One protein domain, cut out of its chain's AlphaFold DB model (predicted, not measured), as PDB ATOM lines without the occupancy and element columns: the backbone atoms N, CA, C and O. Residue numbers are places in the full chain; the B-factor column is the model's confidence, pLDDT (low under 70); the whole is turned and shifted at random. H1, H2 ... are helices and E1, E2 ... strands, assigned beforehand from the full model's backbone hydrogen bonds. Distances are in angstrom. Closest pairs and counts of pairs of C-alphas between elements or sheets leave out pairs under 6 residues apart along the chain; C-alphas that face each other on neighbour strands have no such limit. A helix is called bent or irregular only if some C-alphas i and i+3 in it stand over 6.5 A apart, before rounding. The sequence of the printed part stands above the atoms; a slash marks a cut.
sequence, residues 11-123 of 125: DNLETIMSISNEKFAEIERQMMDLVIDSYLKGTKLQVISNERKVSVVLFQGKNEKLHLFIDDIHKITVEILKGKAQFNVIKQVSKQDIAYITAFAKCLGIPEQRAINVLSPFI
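AT A GLANCE: This is residues 11 to 123 of the 125 residues of an uncharacterized protein of Lactococcus lactis subsp. cremoris (UniProt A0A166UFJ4). A twisted five-stranded sheet curls round the short helix H2, while the long helix H1 covers E1 and E2 and sticks out as an arm with residues 11 to 22. H3 packs on H2 and on E5, making two layers: H1, H2 and H3 on one face of the sheet. The printed part has 113 residues, with three named helices and five named strands in the order H1 E1 E2 E3 E4 E5 H2 H3, a mixed class. The sheet E1 E2 E3 E4 E5 is a meander, each strand the antiparallel neighbour of the one before. The whole is compact, radius of gyration of the C-alphas 14.2 A, and spans 53 by 30 by 24 A.

IN THESE COORDINATES: Find C-alpha 11 at (209.224, 221.901, 356.315), where H1, residues 11 to 41, begins; it runs 44.2 A from first to last C-alpha and ends at C-alpha 41 at (250.234, 234.775, 345.988). Next come E1, residues 43 to 48, E2, 52 to 60, 26.0 A long, E3, 64 to 70, E4, 73 to 81, 24.4 A long, and E5, 84 to 89. H2 holds residues 98 to 107; H3, 112 to 122, ends at (225.271, 250.673, 357.563) and is irregular, with C-alphas 118 and 121 7.2 A apart.

HOW THE PARTS SIT: Look for N 46 and O 54 at 2.8 A between E1 and E2, N 57 and O 67 at 2.9 A between E2 and E3, N 66 and O 78 at 2.8 A between E3 and E4, and N 79 and O 86 at 2.9 A between E4 and E5. H1 is over E1 and E2, at a height over the sheet of 10.1 A; its closest C-alphas to E1 are Ser 38 and Lys 44, 5.6 A. With residues 24 to 35 alone it touches H2, closest C-alphas Glu 28 and Ala 103, 5.0 A, at a steep tilt of 52 degrees, the same way. H2 and H3 form a helical hairpin and touch, closest C-alphas Thr 102 and Glu 112, 6.1 A; H1 and H3 are apart. Every O i to N i+4 pair is within hydrogen-bond range in H1 and H2, and 5 of 7 in H3.

THE WHOLE: The C-alphas farthest apart, Asp 11 and Lys 62, are 52.9 A apart. The printed part has no cut and no long link. Look for pLDDT under 70 at residues 11 to 21, 23, 82 to 84, 90 to 91 and 122 to 123.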
ATOM      1  N   ASP A  11     208.233 222.659 357.091       40.78
ATOM      2  CA  ASP A  11     209.224 221.901 356.315       40.78
ATOM      3  C   ASP A  11     209.877 222.768 355.223       40.78
ATOM      4  O   ASP A  11     211.078 222.669 354.962       40.78
ATOM      5  N   ASN A  12     209.110 223.698 354.635       66.25
ATOM      6  CA  ASN A  12     209.648 224.679 353.694       66.25
ATOM      7  C   ASN A  12     210.596 225.660 354.399       66.25
ATOM      8  O   ASN A  12     211.611 226.028 353.816       66.25
ATOM      9  N   LEU A  13     210.308 226.070 355.641       47.34
ATOM     10  CA  LEU A  13     211.207 226.927 356.427       47.34
ATOM     11  C   LEU A  13     212.504 226.205 356.791       47.34
ATOM     12  O   LEU A  13     213.570 226.784 356.615       47.34
ATOM     13  N   GLU A  14     212.433 224.953 357.244       58.31
ATOM     14  CA  GLU A  14     213.614 224.151 357.594       58.31
ATOM     15  C   GLU A  14     214.501 223.902 356.365       58.31
ATOM     16  O   GLU A  14     215.718 224.072 356.431       58.31
ATOM     17  N   THR A  15     213.891 223.631 355.208       60.44
ATOM     18  CA  THR A  15     214.604 223.500 353.929       60.44
ATOM     19  C   THR A  15     215.247 224.823 353.498       60.44
ATOM     20  O   THR A  15     216.422 224.851 353.136       60.44
ATOM     21  N   ILE A  16     214.518 225.944 353.573       56.88
ATOM     22  CA  ILE A  16     215.046 227.285 353.261       56.88
ATOM     23  C   ILE A  16     216.202 227.646 354.200       56.88
ATOM     24  O   ILE A  16     217.209 228.188 353.747       56.88
ATOM     25  N   MET A  17     216.083 227.325 355.488       54.50
ATOM     26  CA  MET A  17     217.135 227.530 356.480       54.50
ATOM     27  C   MET A  17     218.360 226.661 356.193       54.50
ATOM     28  O   MET A  17     219.472 227.176 356.258       54.50
ATOM     29  N   SER A  18     218.185 225.387 355.824       56.56
ATOM     30  CA  SER A  18     219.298 224.506 355.439       56.56
ATOM     31  C   SER A  18     220.025 225.035 354.204       56.56
ATOM     32  O   SER A  18     221.234 225.233 354.248       56.56
ATOM     33  N   ILE A  19     219.288 225.384 353.142       60.25
ATOM     34  CA  ILE A  19     219.854 225.975 351.918       60.25
ATOM     35  C   ILE A  19     220.566 227.296 352.229       60.25
ATOM     36  O   ILE A  19     221.628 227.581 351.680       60.25
ATOM     37  N   SER A  20     219.986 228.124 353.099       59.06
ATOM     38  CA  SER A  20     220.608 229.365 353.552       59.06
ATOM     39  C   SER A  20     221.927 229.077 354.268       59.06
ATOM     40  O   SER A  20     222.945 229.667 353.915       59.06
ATOM     41  N   ASN A  21     221.940 228.141 355.217       68.81
ATOM     42  CA  ASN A  21     223.132 227.750 355.969       68.81
ATOM     43  C   ASN A  21     224.221 227.161 355.065       68.81
ATOM     44  O   ASN A  21     225.385 227.518 355.210       68.81
ATOM     45  N   GLU A  22     223.855 226.318 354.100       71.00
ATOM     46  CA  GLU A  22     224.776 225.773 353.098       71.00
ATOM     47  C   GLU A  22     225.370 226.878 352.216       71.00
ATOM     48  O   GLU A  22     226.578 226.905 351.984       71.00
ATOM     49  N   LYS A  23     224.556 227.850 351.779       68.88
ATOM     50  CA  LYS A  23     225.043 229.024 351.038       68.88
ATOM     51  C   LYS A  23     226.001 229.876 351.869       68.88
ATOM     52  O   LYS A  23     226.995 230.357 351.327       68.88
ATOM     53  N   PHE A  24     225.723 230.066 353.159       72.62
ATOM     54  CA  PHE A  24     226.635 230.762 354.069       72.62
ATOM     55  C   PHE A  24     227.948 229.992 354.242       72.62
ATOM     56  O   PHE A  24     229.014 230.590 354.120       72.62
ATOM     57  N   ALA A  25     227.886 228.672 354.430       81.88
ATOM     58  CA  ALA A  25     229.067 227.817 354.531       81.88
ATOM     59  C   ALA A  25     229.927 227.862 353.258       81.88
ATOM     60  O   ALA A  25     231.155 227.897 353.335       81.88
ATOM     61  N   GLU A  26     229.299 227.927 352.083       86.12
ATOM     62  CA  GLU A  26     230.014 228.039 350.814       86.12
ATOM     63  C   GLU A  26     230.709 229.399 350.650       86.12
ATOM     64  O   GLU A  26     231.862 229.448 350.219       86.12
ATOM     65  N   ILE A  27     230.056 230.502 351.038       89.25
ATOM     66  CA  ILE A  27     230.689 231.833 351.060       89.25
ATOM     67  C   ILE A  27     231.895 231.833 352.005       89.25
ATOM     68  O   ILE A  27     232.950 232.342 351.634       89.25
ATOM     69  N   GLU A  28     231.765 231.251 353.200       88.06
ATOM     70  CA  GLU A  28     232.872 231.144 354.157       88.06
ATOM     71  C   GLU A  28     234.048 230.345 353.590       88.06
ATOM     72  O   GLU A  28     235.192 230.792 353.681       88.06
ATOM     73  N   ARG A  29     233.775 229.199 352.957       87.31
ATOM     74  CA  ARG A  29     234.796 228.354 352.329       87.31
ATOM     75  C   ARG A  29     235.547 229.101 351.228       87.31
ATOM     76  O   ARG A  29     236.772 229.175 351.264       87.31
ATOM     77  N   GLN A  30     234.818 229.695 350.283       90.50
ATOM     78  CA  GLN A  30     235.427 230.438 349.178       90.50
ATOM     79  C   GLN A  30     236.190 231.673 349.666       90.50
ATOM     80  O   GLN A  30     237.253 231.989 349.138       90.50
ATOM     81  N   MET A  31     235.682 232.358 350.693       92.25
ATOM     82  CA  MET A  31     236.391 233.473 351.313       92.25
ATOM     83  C   MET A  31     237.691 233.012 351.979       92.25
ATOM     84  O   MET A  31     238.711 233.681 351.841       92.25
ATOM     85  N   MET A  32     237.681 231.867 352.666       88.62
ATOM     86  CA  MET A  32     238.885 231.309 353.275       88.62
ATOM     87  C   MET A  32     239.944 230.990 352.218       88.62
ATOM     88  O   MET A  32     241.090 231.412 352.369       88.62
ATOM     89  N   ASP A  33     239.557 230.332 351.122       86.75
ATOM     90  CA  ASP A  33     240.450 230.056 349.991       86.75
ATOM     91  C   ASP A  33     241.020 231.353 349.396       86.75
ATOM     92  O   ASP A  33     242.216 231.445 349.113       86.75
ATOM     93  N   LEU A  34     240.177 232.381 349.241       89.81
ATOM     94  CA  LEU A  34     240.571 233.687 348.719       89.81
ATOM     95  C   LEU A  34     241.583 234.394 349.632       89.81
ATOM     96  O   LEU A  34     242.582 234.924 349.143       89.81
ATOM     97  N   VAL A  35     241.354 234.377 350.948       87.06
ATOM     98  CA  VAL A  35     242.269 234.952 351.943       87.06
ATOM     99  C   VAL A  35     243.592 234.188 351.955       87.06
ATOM    100  O   VAL A  35     244.643 234.820 351.853       87.06
ATOM    101  N   ILE A  36     243.570 232.853 352.009       84.62
ATOM    102  CA  ILE A  36     244.783 232.018 351.982       84.62
ATOM    103  C   ILE A  36     245.607 232.313 350.731       84.62
ATOM    104  O   ILE A  36     246.801 232.597 350.822       84.62
ATOM    105  N   ASP A  37     244.975 232.304 349.559       82.69
ATOM    106  CA  ASP A  37     245.684 232.601 348.322       82.69
ATOM    107  C   ASP A  37     246.207 234.036 348.285       82.69
ATOM    108  O   ASP A  37     247.265 234.267 347.700       82.69
ATOM    109  N   SER A  38     245.529 234.990 348.930       84.06
ATOM    110  CA  SER A  38     246.048 236.354 349.015       84.06
ATOM    111  C   SER A  38     247.338 236.446 349.843       84.06
ATOM    112  O   SER A  38     248.273 237.158 349.479       84.06
ATOM    113  N   TYR A  39     247.455 235.637 350.899       81.38
ATOM    114  CA  TYR A  39     248.692 235.512 351.669       81.38
ATOM    115  C   TYR A  39     249.808 234.797 350.903       81.38
ATOM    116  O   TYR A  39     250.971 235.177 351.027       81.38
ATOM    117  N   LEU A  40     249.474 233.775 350.111       79.38
ATOM    118  CA  LEU A  40     250.467 232.975 349.387       79.38
ATOM    119  C   LEU A  40     250.937 233.624 348.079       79.38
ATOM    120  O   LEU A  40     252.086 233.445 347.682       79.38
ATOM    121  N   LYS A  41     250.040 234.323 347.377       80.50
ATOM    122  CA  LYS A  41     250.234 234.775 345.988       80.50
ATOM    123  C   LYS A  41     250.024 236.282 345.798       80.50
ATOM    124  O   LYS A  41     250.281 236.786 344.708       80.50
ATOM    125  N   GLY A  42     249.574 237.012 346.822       77.38
ATOM    126  CA  GLY A  42     249.343 238.459 346.766       77.38
ATOM    127  C   GLY A  42     247.885 238.835 346.493       77.38
ATOM    128  O   GLY A  42     247.010 238.620 347.317       77.38
ATOM    129  N   THR A  43     247.582 239.483 345.371       79.94
ATOM    130  CA  THR A  43     246.183 239.831 345.055       79.94
ATOM    131  C   THR A  43     245.477 238.646 344.416       79.94
ATOM    132  O   THR A  43     245.978 238.102 343.432       79.94
ATOM    133  N   LYS A  44     244.285 238.289 344.905       83.00
ATOM    134  CA  LYS A  44     243.421 237.322 344.222       83.00
ATOM    135  C   LYS A  44     241.989 237.830 344.107       83.00
ATOM    136  O   LYS A  44     241.472 238.517 344.985       83.00
ATOM    137  N   LEU A  45     241.365 237.461 342.993       86.69
ATOM    138  CA  LEU A  45     239.974 237.713 342.665       86.69
ATOM    139  C   LEU A  45     239.232 236.384 342.480       86.69
ATOM    140  O   LEU A  45     239.764 235.458 341.866       86.69
ATOM    141  N   GLN A  46     237.995 236.314 342.961       86.00
ATOM    142  CA  GLN A  46     237.103 235.171 342.806       86.00
ATOM    143  C   GLN A  46     235.650 235.631 342.651       86.00
ATOM    144  O   GLN A  46     235.246 236.640 343.220       86.00
ATOM    145  N   VAL A  47     234.850 234.895 341.883       85.62
ATOM    146  CA  VAL A  47     233.393 235.076 341.866       85.62
ATOM    147  C   VAL A  47     232.810 234.198 342.968       85.62
ATOM    148  O   VAL A  47     232.952 232.980 342.899       85.62
ATOM    149  N   ILE A  48     232.199 234.807 343.985       82.88
ATOM    150  CA  ILE A  48     231.656 234.111 345.158       82.88
ATOM    151  C   ILE A  48     230.169 234.390 345.223       82.88
ATOM    152  O   ILE A  48     229.842 235.548 345.417       82.88
ATOM    153  N   SER A  49     229.332 233.344 345.140       72.94
ATOM    154  CA  SER A  49     227.866 233.312 345.358       72.94
ATOM    155  C   SER A  49     227.044 234.469 344.747       72.94
ATOM    156  O   SER A  49     227.410 235.632 344.764       72.94
ATOM    157  N   ASN A  50     225.868 234.195 344.182       72.44
ATOM    158  CA  ASN A  50     225.079 235.237 343.487       72.44
ATOM    159  C   ASN A  50     225.891 236.016 342.416       72.44
ATOM    160  O   ASN A  50     225.621 237.189 342.180       72.44
ATOM    161  N   GLU A  51     226.913 235.381 341.828       80.19
ATOM    162  CA  GLU A  51     227.772 235.936 340.768       80.19
ATOM    163  C   GLU A  51     228.515 237.237 341.134       80.19
ATOM    164  O   GLU A  51     228.958 237.980 340.259       80.19
ATOM    165  N   ARG A  52     228.711 237.502 342.433       88.44
ATOM    166  CA  ARG A  52     229.421 238.694 342.915       88.44
ATOM    167  C   ARG A  52     230.927 238.529 342.757       88.44
ATOM    168  O   ARG A  52     231.495 237.487 343.089       88.44
ATOM    169  N   LYS A  53     231.594 239.584 342.297       93.06
ATOM    170  CA  LYS A  53     233.045 239.611 342.095       93.06
ATOM    171  C   LYS A  53     233.721 240.046 343.398       93.06
ATOM    172  O   LYS A  53     233.578 241.191 343.808       93.06
ATOM    173  N   VAL A  54     234.464 239.162 344.055       93.94
ATOM    174  CA  VAL A  54     235.112 239.427 345.350       93.94
ATOM    175  C   VAL A  54     236.625 239.291 345.227       93.94
ATOM    176  O   VAL A  54     237.125 238.255 344.793       93.94
ATOM    177  N   SER A  55     237.383 240.312 345.628       93.88
ATOM    178  CA  SER A  55     238.848 240.231 345.691       93.88
ATOM    179  C   SER A  55     239.387 240.600 347.058       93.88
ATOM    180  O   SER A  55     238.892 241.526 347.703       93.88
ATOM    181  N   VAL A  56     240.462 239.917 347.445       92.62
ATOM    182  CA  VAL A  56     241.265 240.251 348.618       92.62
ATOM    183  C   VAL A  56     242.662 240.631 348.148       92.62
ATOM    184  O   VAL A  56     243.307 239.911 347.381       92.62
ATOM    185  N   VAL A  57     243.115 241.796 348.601       91.50
ATOM    186  CA  VAL A  57     244.448 242.327 348.316       91.50
ATOM    187  C   VAL A  57     245.216 242.404 349.623       91.50
ATOM    188  O   VAL A  57     244.817 243.142 350.527       91.50
ATOM    189  N   LEU A  58     246.330 241.679 349.706       86.06
ATOM    190  CA  LEU A  58     247.296 241.836 350.784       86.06
ATOM    191  C   LEU A  58     248.297 242.940 350.427       86.06
ATOM    192  O   LEU A  58     249.012 242.856 349.430       86.06
ATOM    193  N   PHE A  59     248.381 243.954 351.279       86.88
ATOM    194  CA  PHE A  59     249.444 244.944 351.269       86.88
ATOM    195  C   PHE A  59     250.423 244.650 352.410       86.88
ATOM    196  O   PHE A  59     250.087 244.767 353.592       86.88
ATOM    197  N   GLN A  60     251.647 244.276 352.041       75.25
ATOM    198  CA  GLN A  60     252.742 244.027 352.974       75.25
ATOM    199  C   GLN A  60     253.546 245.321 353.161       75.25
ATOM    200  O   GLN A  60     254.262 245.763 352.266       75.25
ATOM    201  N   GLY A  61     253.395 245.952 354.325       74.38
ATOM    202  CA  GLY A  61     254.156 247.137 354.729       74.38
ATOM    203  C   GLY A  61     254.688 246.992 356.154       74.38
ATOM    204  O   GLY A  61     254.894 245.885 356.636       74.38
ATOM    205  N   LYS A  62     254.864 248.110 356.877       74.94
ATOM    206  CA  LYS A  62     255.178 248.062 358.324       74.94
ATOM    207  C   LYS A  62     254.120 247.298 359.130       74.94
ATOM    208  O   LYS A  62     254.451 246.694 360.142       74.94
ATOM    209  N   ASN A  63     252.878 247.348 358.655       77.94
ATOM    210  CA  ASN A  63     251.739 246.598 359.156       77.94
ATOM    211  C   ASN A  63     251.112 245.872 357.966       77.94
ATOM    212  O   ASN A  63     251.029 246.449 356.876       77.94
ATOM    213  N   GLU A  64     250.672 244.633 358.168       82.06
ATOM    214  CA  GLU A  64     249.941 243.897 357.141       82.06
ATOM    215  C   GLU A  64     248.523 244.453 357.035       82.06
ATOM    216  O   GLU A  64     247.844 244.649 358.048       82.06
ATOM    217  N   LYS A  65     248.079 244.722 355.807       88.50
ATOM    218  CA  LYS A  65     246.723 245.195 355.534       88.50
ATOM    219  C   LYS A  65     246.065 244.303 354.505       88.50
ATOM    220  O   LYS A  65     246.629 244.076 353.441       88.50
ATOM    221  N   LEU A  66     244.860 243.843 354.805       89.75
ATOM    222  CA  LEU A  66     244.009 243.160 353.847       89.75
ATOM    223  C   LEU A  66     242.866 244.076 353.448       89.75
ATOM    224  O   LEU A  66     242.153 244.610 354.298       89.75
ATOM    225  N   HIS A  67     242.691 244.229 352.145       92.19
ATOM    226  CA  HIS A  67     241.622 245.011 351.556       92.19
ATOM    227  C   HIS A  67     240.625 244.071 350.891       92.19
ATOM    228  O   HIS A  67     241.002 243.290 350.017       92.19
ATOM    229  N   LEU A  68     239.362 244.158 351.302       92.50
ATOM    230  CA  LEU A  68     238.255 243.438 350.686       92.50
ATOM    231  C   LEU A  68     237.541 244.350 349.693       92.50
ATOM    232  O   LEU A  68     237.068 245.435 350.056       92.50
ATOM    233  N   PHE A  69     237.394 243.857 348.470       93.00
ATOM    234  CA  PHE A  69     236.589 244.481 347.433       93.00
ATOM    235  C   PHE A  69     235.437 243.561 347.044       93.00
ATOM    236  O   PHE A  69     235.623 242.350 346.924       93.00
ATOM    237  N   ILE A  70     234.263 244.152 346.830       92.31
ATOM    238  CA  ILE A  70     233.072 243.472 346.314       92.31
ATOM    239  C   ILE A  70     232.565 244.304 345.140       92.31
ATOM    240  O   ILE A  70     232.335 245.502 345.302       92.31
ATOM    241  N   ASP A  71     232.433 243.674 343.977       91.69
ATOM    242  CA  ASP A  71     232.150 244.297 342.682       91.69
ATOM    243  C   ASP A  71     233.063 245.497 342.409       91.69
ATOM    244  O   ASP A  71     232.615 246.595 342.096       91.69
ATOM    245  N   ASP A  72     234.369 245.278 342.600       89.62
ATOM    246  CA  ASP A  72     235.443 246.268 342.426       89.62
ATOM    247  C   ASP A  72     235.365 247.499 343.354       89.62
ATOM    248  O   ASP A  72     236.175 248.421 343.255       89.62
ATOM    249  N   ILE A  73     234.450 247.502 344.327       90.44
ATOM    250  CA  ILE A  73     234.312 248.562 345.331       90.44
ATOM    251  C   ILE A  73     235.048 248.150 346.605       90.44
ATOM    252  O   ILE A  73     234.775 247.092 347.168       90.44
ATOM    253  N   HIS A  74     235.942 249.006 347.104       91.19
ATOM    254  CA  HIS A  74     236.651 248.791 348.368       91.19
ATOM    255  C   HIS A  74     235.693 248.927 349.560       91.19
ATOM    256  O   HIS A  74     235.215 250.021 349.858       91.19
ATOM    257  N   LYS A  75     235.423 247.818 350.255       89.88
ATOM    258  CA  LYS A  75     234.452 247.776 351.359       89.88
ATOM    259  C   LYS A  75     235.127 247.866 352.722       89.88
ATOM    260  O   LYS A  75     234.717 248.667 353.562       89.88
ATOM    261  N   ILE A  76     236.152 247.041 352.939       90.50
ATOM    262  CA  ILE A  76     236.763 246.816 354.255       90.50
ATOM    263  C   ILE A  76     238.280 246.841 354.137       90.50
ATOM    264  O   ILE A  76     238.847 246.252 353.220       90.50
ATOM    265  N   THR A  77     238.929 247.449 355.124       90.25
ATOM    266  CA  THR A  77     240.350 247.240 355.406       90.25
ATOM    267  C   THR A  77     240.501 246.579 356.769       90.25
ATOM    268  O   THR A  77     239.957 247.068 357.761       90.25
ATOM    269  N   VAL A  78     241.281 245.502 356.833       87.38
ATOM    270  CA  VAL A  78     241.747 244.922 358.092       87.38
ATOM    271  C   VAL A  78     243.241 245.133 358.218       87.38
ATOM    272  O   VAL A  78     244.000 244.722 357.351       87.38
ATOM    273  N   GLU A  79     243.661 245.777 359.300       87.44
ATOM    274  CA  GLU A  79     245.072 245.979 359.621       87.44
ATOM    275  C   GLU A  79     245.485 245.039 360.754       87.44
ATOM    276  O   GLU A  79     244.829 244.990 361.796       87.44
ATOM    277  N   ILE A  80     246.570 244.292 360.563       79.75
ATOM    278  CA  ILE A  80     247.100 243.354 361.551       79.75
ATOM    279  C   ILE A  80     248.317 243.989 362.222       79.75
ATOM    280  O   ILE A  80     249.370 244.188 361.618       79.75
ATOM    281  N   LEU A  81     248.164 244.307 363.508       75.88
ATOM    282  CA  LEU A  81     249.175 244.951 364.343       75.88
ATOM    283  C   LEU A  81     249.547 244.034 365.499       75.88
ATOM    284  O   LEU A  81     248.744 243.839 366.410       75.88
ATOM    285  N   LYS A  82     250.777 243.502 365.505       69.50
ATOM    286  CA  LYS A  82     251.297 242.669 366.611       69.50
ATOM    287  C   LYS A  82     250.336 241.524 366.993       69.50
ATOM    288  O   LYS A  82     250.059 241.308 368.171       69.50
ATOM    289  N   GLY A  83     249.762 240.855 365.991       67.50
ATOM    290  CA  GLY A  83     248.783 239.777 366.183       67.50
ATOM    291  C   GLY A  83     247.355 240.231 366.514       67.50
ATOM    292  O   GLY A  83     246.512 239.393 366.816       67.50
ATOM    293  N   LYS A  84     247.047 241.535 366.466       69.50
ATOM    294  CA  LYS A  84     245.687 242.069 366.643       69.50
ATOM    295  C   LYS A  84     245.144 242.620 365.330       69.50
ATOM    296  O   LYS A  84     245.714 243.556 364.779       69.50
ATOM    297  N   ALA A  85     244.008 242.089 364.884       75.50
ATOM    298  CA  ALA A  85     243.273 242.607 363.735       75.50
ATOM    299  C   ALA A  85     242.399 243.818 364.128       75.50
ATOM    300  O   ALA A  85     241.588 243.752 365.065       75.50
ATOM    301  N   GLN A  86     242.560 244.928 363.407       79.88
ATOM    302  CA  GLN A  86     241.708 246.116 363.460       79.88
ATOM    303  C   GLN A  86     240.859 246.197 362.196       79.88
ATOM    304  O   GLN A  86     241.386 246.159 361.090       79.88
ATOM    305  N   PHE A  87     239.545 246.306 362.374       80.06
ATOM    306  CA  PHE A  87     238.552 246.201 361.313       80.06
ATOM    307  C   PHE A  87     237.958 247.573 361.005       80.06
ATOM    308  O   PHE A  87     237.257 248.136 361.845       80.06
ATOM    309  N   ASN A  88     238.242 248.103 359.816       80.19
ATOM    310  CA  ASN A  88     237.823 249.436 359.393       80.19
ATOM    311  C   ASN A  88     236.905 249.341 358.165       80.19
ATOM    312  O   ASN A  88     237.293 248.798 357.128       80.19
ATOM    313  N   VAL A  89     235.696 249.894 358.275       77.25
ATOM    314  CA  VAL A  89     234.721 249.975 357.174       77.25
ATOM    315  C   VAL A  89     234.927 251.281 356.411       77.25
ATOM    316  O   VAL A  89     234.987 252.345 357.024       77.25
ATOM    317  N   ILE A  90     235.047 251.210 355.081       69.94
ATOM    318  CA  ILE A  90     235.481 252.349 354.255       69.94
ATOM    319  C   ILE A  90     234.300 253.229 353.803       69.94
ATOM    320  O   ILE A  90     234.424 254.447 353.913       69.94
ATOM    321  N   LYS A  91     233.186 252.641 353.320       67.75
ATOM    322  CA  LYS A  91     231.806 253.190 353.128       67.75
ATOM    323  C   LYS A  91     231.033 252.357 352.078       67.75
ATOM    324  O   LYS A  91     231.635 251.574 351.353       67.75
ATOM    325  N   GLN A  92     229.708 252.546 351.999       70.94
ATOM    326  CA  GLN A  92     228.753 251.834 351.119       70.94
ATOM    327  C   GLN A  92     228.717 250.312 351.319       70.94
ATOM    328  O   GLN A  92     229.015 249.541 350.409       70.94
ATOM    329  N   VAL A  93     228.325 249.870 352.512       80.44
ATOM    330  CA  VAL A  93     227.968 248.469 352.755       80.44
ATOM    331  C   VAL A  93     226.476 248.309 352.486       80.44
ATOM    332  O   VAL A  93     225.666 249.021 353.065       80.44
ATOM    333  N   SER A  94     226.112 247.390 351.599       82.56
ATOM    334  CA  SER A  94     224.720 246.989 351.386       82.56
ATOM    335  C   SER A  94     224.382 245.751 352.216       82.56
ATOM    336  O   SER A  94     225.270 245.001 352.623       82.56
ATOM    337  N   LYS A  95     223.091 245.454 352.400       81.19
ATOM    338  CA  LYS A  95     222.657 244.208 353.063       81.19
ATOM    339  C   LYS A  95     223.223 242.948 352.397       81.19
ATOM    340  O   LYS A  95     223.490 241.964 353.075       81.19
ATOM    341  N   GLN A  96     223.439 242.995 351.083       82.94
ATOM    342  CA  GLN A  96     224.018 241.888 350.320       82.94
ATOM    343  C   GLN A  96     225.520 241.710 350.589       82.94
ATOM    344  O   GLN A  96     226.038 240.614 350.405       82.94
ATOM    345  N   ASP A  97     226.214 242.751 351.059       86.56
ATOM    346  CA  ASP A  97     227.645 242.697 351.371       86.56
ATOM    347  C   ASP A  97     227.927 242.017 352.721       86.56
ATOM    348  O   ASP A  97     229.028 241.510 352.930       86.56
ATOM    349  N   ILE A  98     226.940 241.972 353.627       85.94
ATOM    350  CA  ILE A  98     227.109 241.499 355.013       85.94
ATOM    351  C   ILE A  98     227.675 240.077 355.053       85.94
ATOM    352  O   ILE A  98     228.625 239.833 355.788       85.94
ATOM    353  N   ALA A  99     227.144 239.154 354.246       86.88
ATOM    354  CA  ALA A  99     227.592 237.760 354.243       86.88
ATOM    355  C   ALA A  99     229.089 237.632 353.902       86.88
ATOM    356  O   ALA A  99     229.832 236.941 354.596       86.88
ATOM    357  N   TYR A 100     229.549 238.355 352.877       90.62
ATOM    358  CA  TYR A 100     230.954 238.365 352.460       90.62
ATOM    359  C   TYR A 100     231.847 239.032 353.500       90.62
ATOM    360  O   TYR A 100     232.929 238.539 353.808       90.62
ATOM    361  N   ILE A 101     231.393 240.152 354.059       89.88
ATOM    362  CA  ILE A 101     232.163 240.906 355.041       89.88
ATOM    363  C   ILE A 101     232.319 240.112 356.344       89.88
ATOM    364  O   ILE A 101     233.415 240.066 356.904       89.88
ATOM    365  N   THR A 102     231.252 239.470 356.821       87.94
ATOM    366  CA  THR A 102     231.293 238.624 358.019       87.94
ATOM    367  C   THR A 102     232.188 237.408 357.799       87.94
ATOM    368  O   THR A 102     233.032 237.128 358.650       87.94
ATOM    369  N   ALA A 103     232.084 236.739 356.644       89.75
ATOM    370  CA  ALA A 103     232.983 235.642 356.283       89.75
ATOM    371  C   ALA A 103     234.454 236.093 356.280       89.75
ATOM    372  O   ALA A 103     235.303 235.450 356.894       89.75
ATOM    373  N   PHE A 104     234.750 237.245 355.671       91.00
ATOM    374  CA  PHE A 104     236.099 237.810 355.633       91.00
ATOM    375  C   PHE A 104     236.632 238.138 357.032       91.00
ATOM    376  O   PHE A 104     237.766 237.796 357.367       91.00
ATOM    377  N   ALA A 105     235.808 238.755 357.883       88.00
ATOM    378  CA  ALA A 105     236.162 239.047 359.268       88.00
ATOM    379  C   ALA A 105     236.481 237.760 360.053       88.00
ATOM    380  O   ALA A 105     237.495 237.693 360.753       88.00
ATOM    381  N   LYS A 106     235.654 236.721 359.883       86.50
ATOM    382  CA  LYS A 106     235.826 235.412 360.522       86.50
ATOM    383  C   LYS A 106     237.147 234.751 360.123       86.50
ATOM    384  O   LYS A 106     237.858 234.272 361.005       86.50
ATOM    385  N   CYS A 107     237.528 234.802 358.840       85.81
ATOM    386  CA  CYS A 107     238.824 234.301 358.360       85.81
ATOM    387  C   CYS A 107     240.022 234.957 359.065       85.81
ATOM    388  O   CYS A 107     241.075 234.340 359.194       85.81
ATOM    389  N   LEU A 108     239.864 236.193 359.542       83.81
ATOM    390  CA  LEU A 108     240.910 236.964 360.218       83.81
ATOM    391  C   LEU A 108     240.808 236.896 361.751       83.81
ATOM    392  O   LEU A 108     241.425 237.695 362.458       83.81
ATOM    393  N   GLY A 109     240.014 235.958 362.280       81.06
ATOM    394  CA  GLY A 109     239.837 235.752 363.719       81.06
ATOM    395  C   GLY A 109     239.013 236.842 364.407       81.06
ATOM    396  O   GLY A 109     239.062 236.980 365.630       81.06
ATOM    397  N   ILE A 110     238.263 237.644 363.647       82.81
ATOM    398  CA  ILE A 110     237.373 238.663 364.196       82.81
ATOM    399  C   ILE A 110     236.020 237.999 364.482       82.81
ATOM    400  O   ILE A 110     235.408 237.461 363.561       82.81
ATOM    401  N   PRO A 111     235.521 238.043 365.734       81.69
ATOM    402  CA  PRO A 111     234.231 237.453 366.067       81.69
ATOM    403  C   PRO A 111     233.097 238.075 365.249       81.69
ATOM    404  O   PRO A 111     233.040 239.298 365.105       81.69
ATOM    405  N   GLU A 112     232.156 237.249 364.796       78.69
ATOM    406  CA  GLU A 112     230.994 237.677 364.007       78.69
ATOM    407  C   GLU A 112     230.233 238.828 364.672       78.69
ATOM    408  O   GLU A 112     229.996 239.856 364.044       78.69
ATOM    409  N   GLN A 113     229.958 238.730 365.977       78.12
ATOM    410  CA  GLN A 113     229.286 239.798 366.722       78.12
ATOM    411  C   GLN A 113     230.042 241.132 366.646       78.12
ATOM    412  O   GLN A 113     229.435 242.197 366.557       78.12
ATOM    413  N   ARG A 114     231.381 241.092 366.663       79.00
ATOM    414  CA  ARG A 114     232.210 242.296 366.543       79.00
ATOM    415  C   ARG A 114     232.110 242.881 365.138       79.00
ATOM    416  O   ARG A 114     231.997 244.097 365.020       79.00
ATOM    417  N   ALA A 115     232.120 242.042 364.103       79.06
ATOM    418  CA  ALA A 115     231.916 242.481 362.727       79.06
ATOM    419  C   ALA A 115     230.529 243.124 362.557       79.06
ATOM    420  O   ALA A 115     230.438 244.260 362.101       79.06
ATOM    421  N   ILE A 116     229.466 242.464 363.028       78.88
ATOM    422  CA  ILE A 116     228.088 242.972 362.975       78.88
ATOM    423  C   ILE A 116     227.958 244.313 363.701       78.88
ATOM    424  O   ILE A 116     227.358 245.235 363.158       78.88
ATOM    425  N   ASN A 117     228.553 244.467 364.887       81.50
ATOM    426  CA  ASN A 117     228.497 245.731 365.625       81.50
ATOM    427  C   ASN A 117     229.105 246.889 364.820       81.50
ATOM    428  O   ASN A 117     228.528 247.973 364.779       81.50
ATOM    429  N   VAL A 118     230.234 246.654 364.145       76.88
ATOM    430  CA  VAL A 118     230.872 247.662 363.283       76.88
ATOM    431  C   VAL A 118     230.043 247.938 362.024       76.88
ATOM    432  O   VAL A 118     230.019 249.070 361.546       76.88
ATOM    433  N   LEU A 119     229.345 246.930 361.495       77.94
ATOM    434  CA  LEU A 119     228.476 247.084 360.328       77.94
ATOM    435  C   LEU A 119     227.111 247.692 360.658       77.94
ATOM    436  O   LEU A 119     226.471 248.221 359.756       77.94
ATOM    437  N   SER A 120     226.673 247.646 361.919       75.62
ATOM    438  CA  SER A 120     225.334 248.071 362.339       75.62
ATOM    439  C   SER A 120     224.905 249.457 361.833       75.62
ATOM    440  O   SER A 120     223.775 249.543 361.353       75.62
ATOM    441  N   PRO A 121     225.759 250.504 361.792       75.06
ATOM    442  CA  PRO A 121     225.346 251.805 361.264       75.06
ATOM    443  C   PRO A 121     224.992 251.776 359.769       75.06
ATOM    444  O   PRO A 121     224.280 252.643 359.300       75.06
ATOM    445  N   PHE A 122     225.464 250.780 359.015       69.19
ATOM    446  CA  PHE A 122     225.271 250.673 357.563       69.19
ATOM    447  C   PHE A 122     224.129 249.725 357.164       69.19
ATOM    448  O   PHE A 122     223.837 249.569 355.982       69.19
ATOM    449  N   ILE A 123     223.517 249.033 358.131       62.91
ATOM    450  CA  ILE A 123     222.438 248.060 357.887       62.91
ATOM    451  C   ILE A 123     221.055 248.726 357.970       62.91
ATOM    452  O   ILE A 123     220.102 248.240 357.349       62.91
TER     453      ILE A 123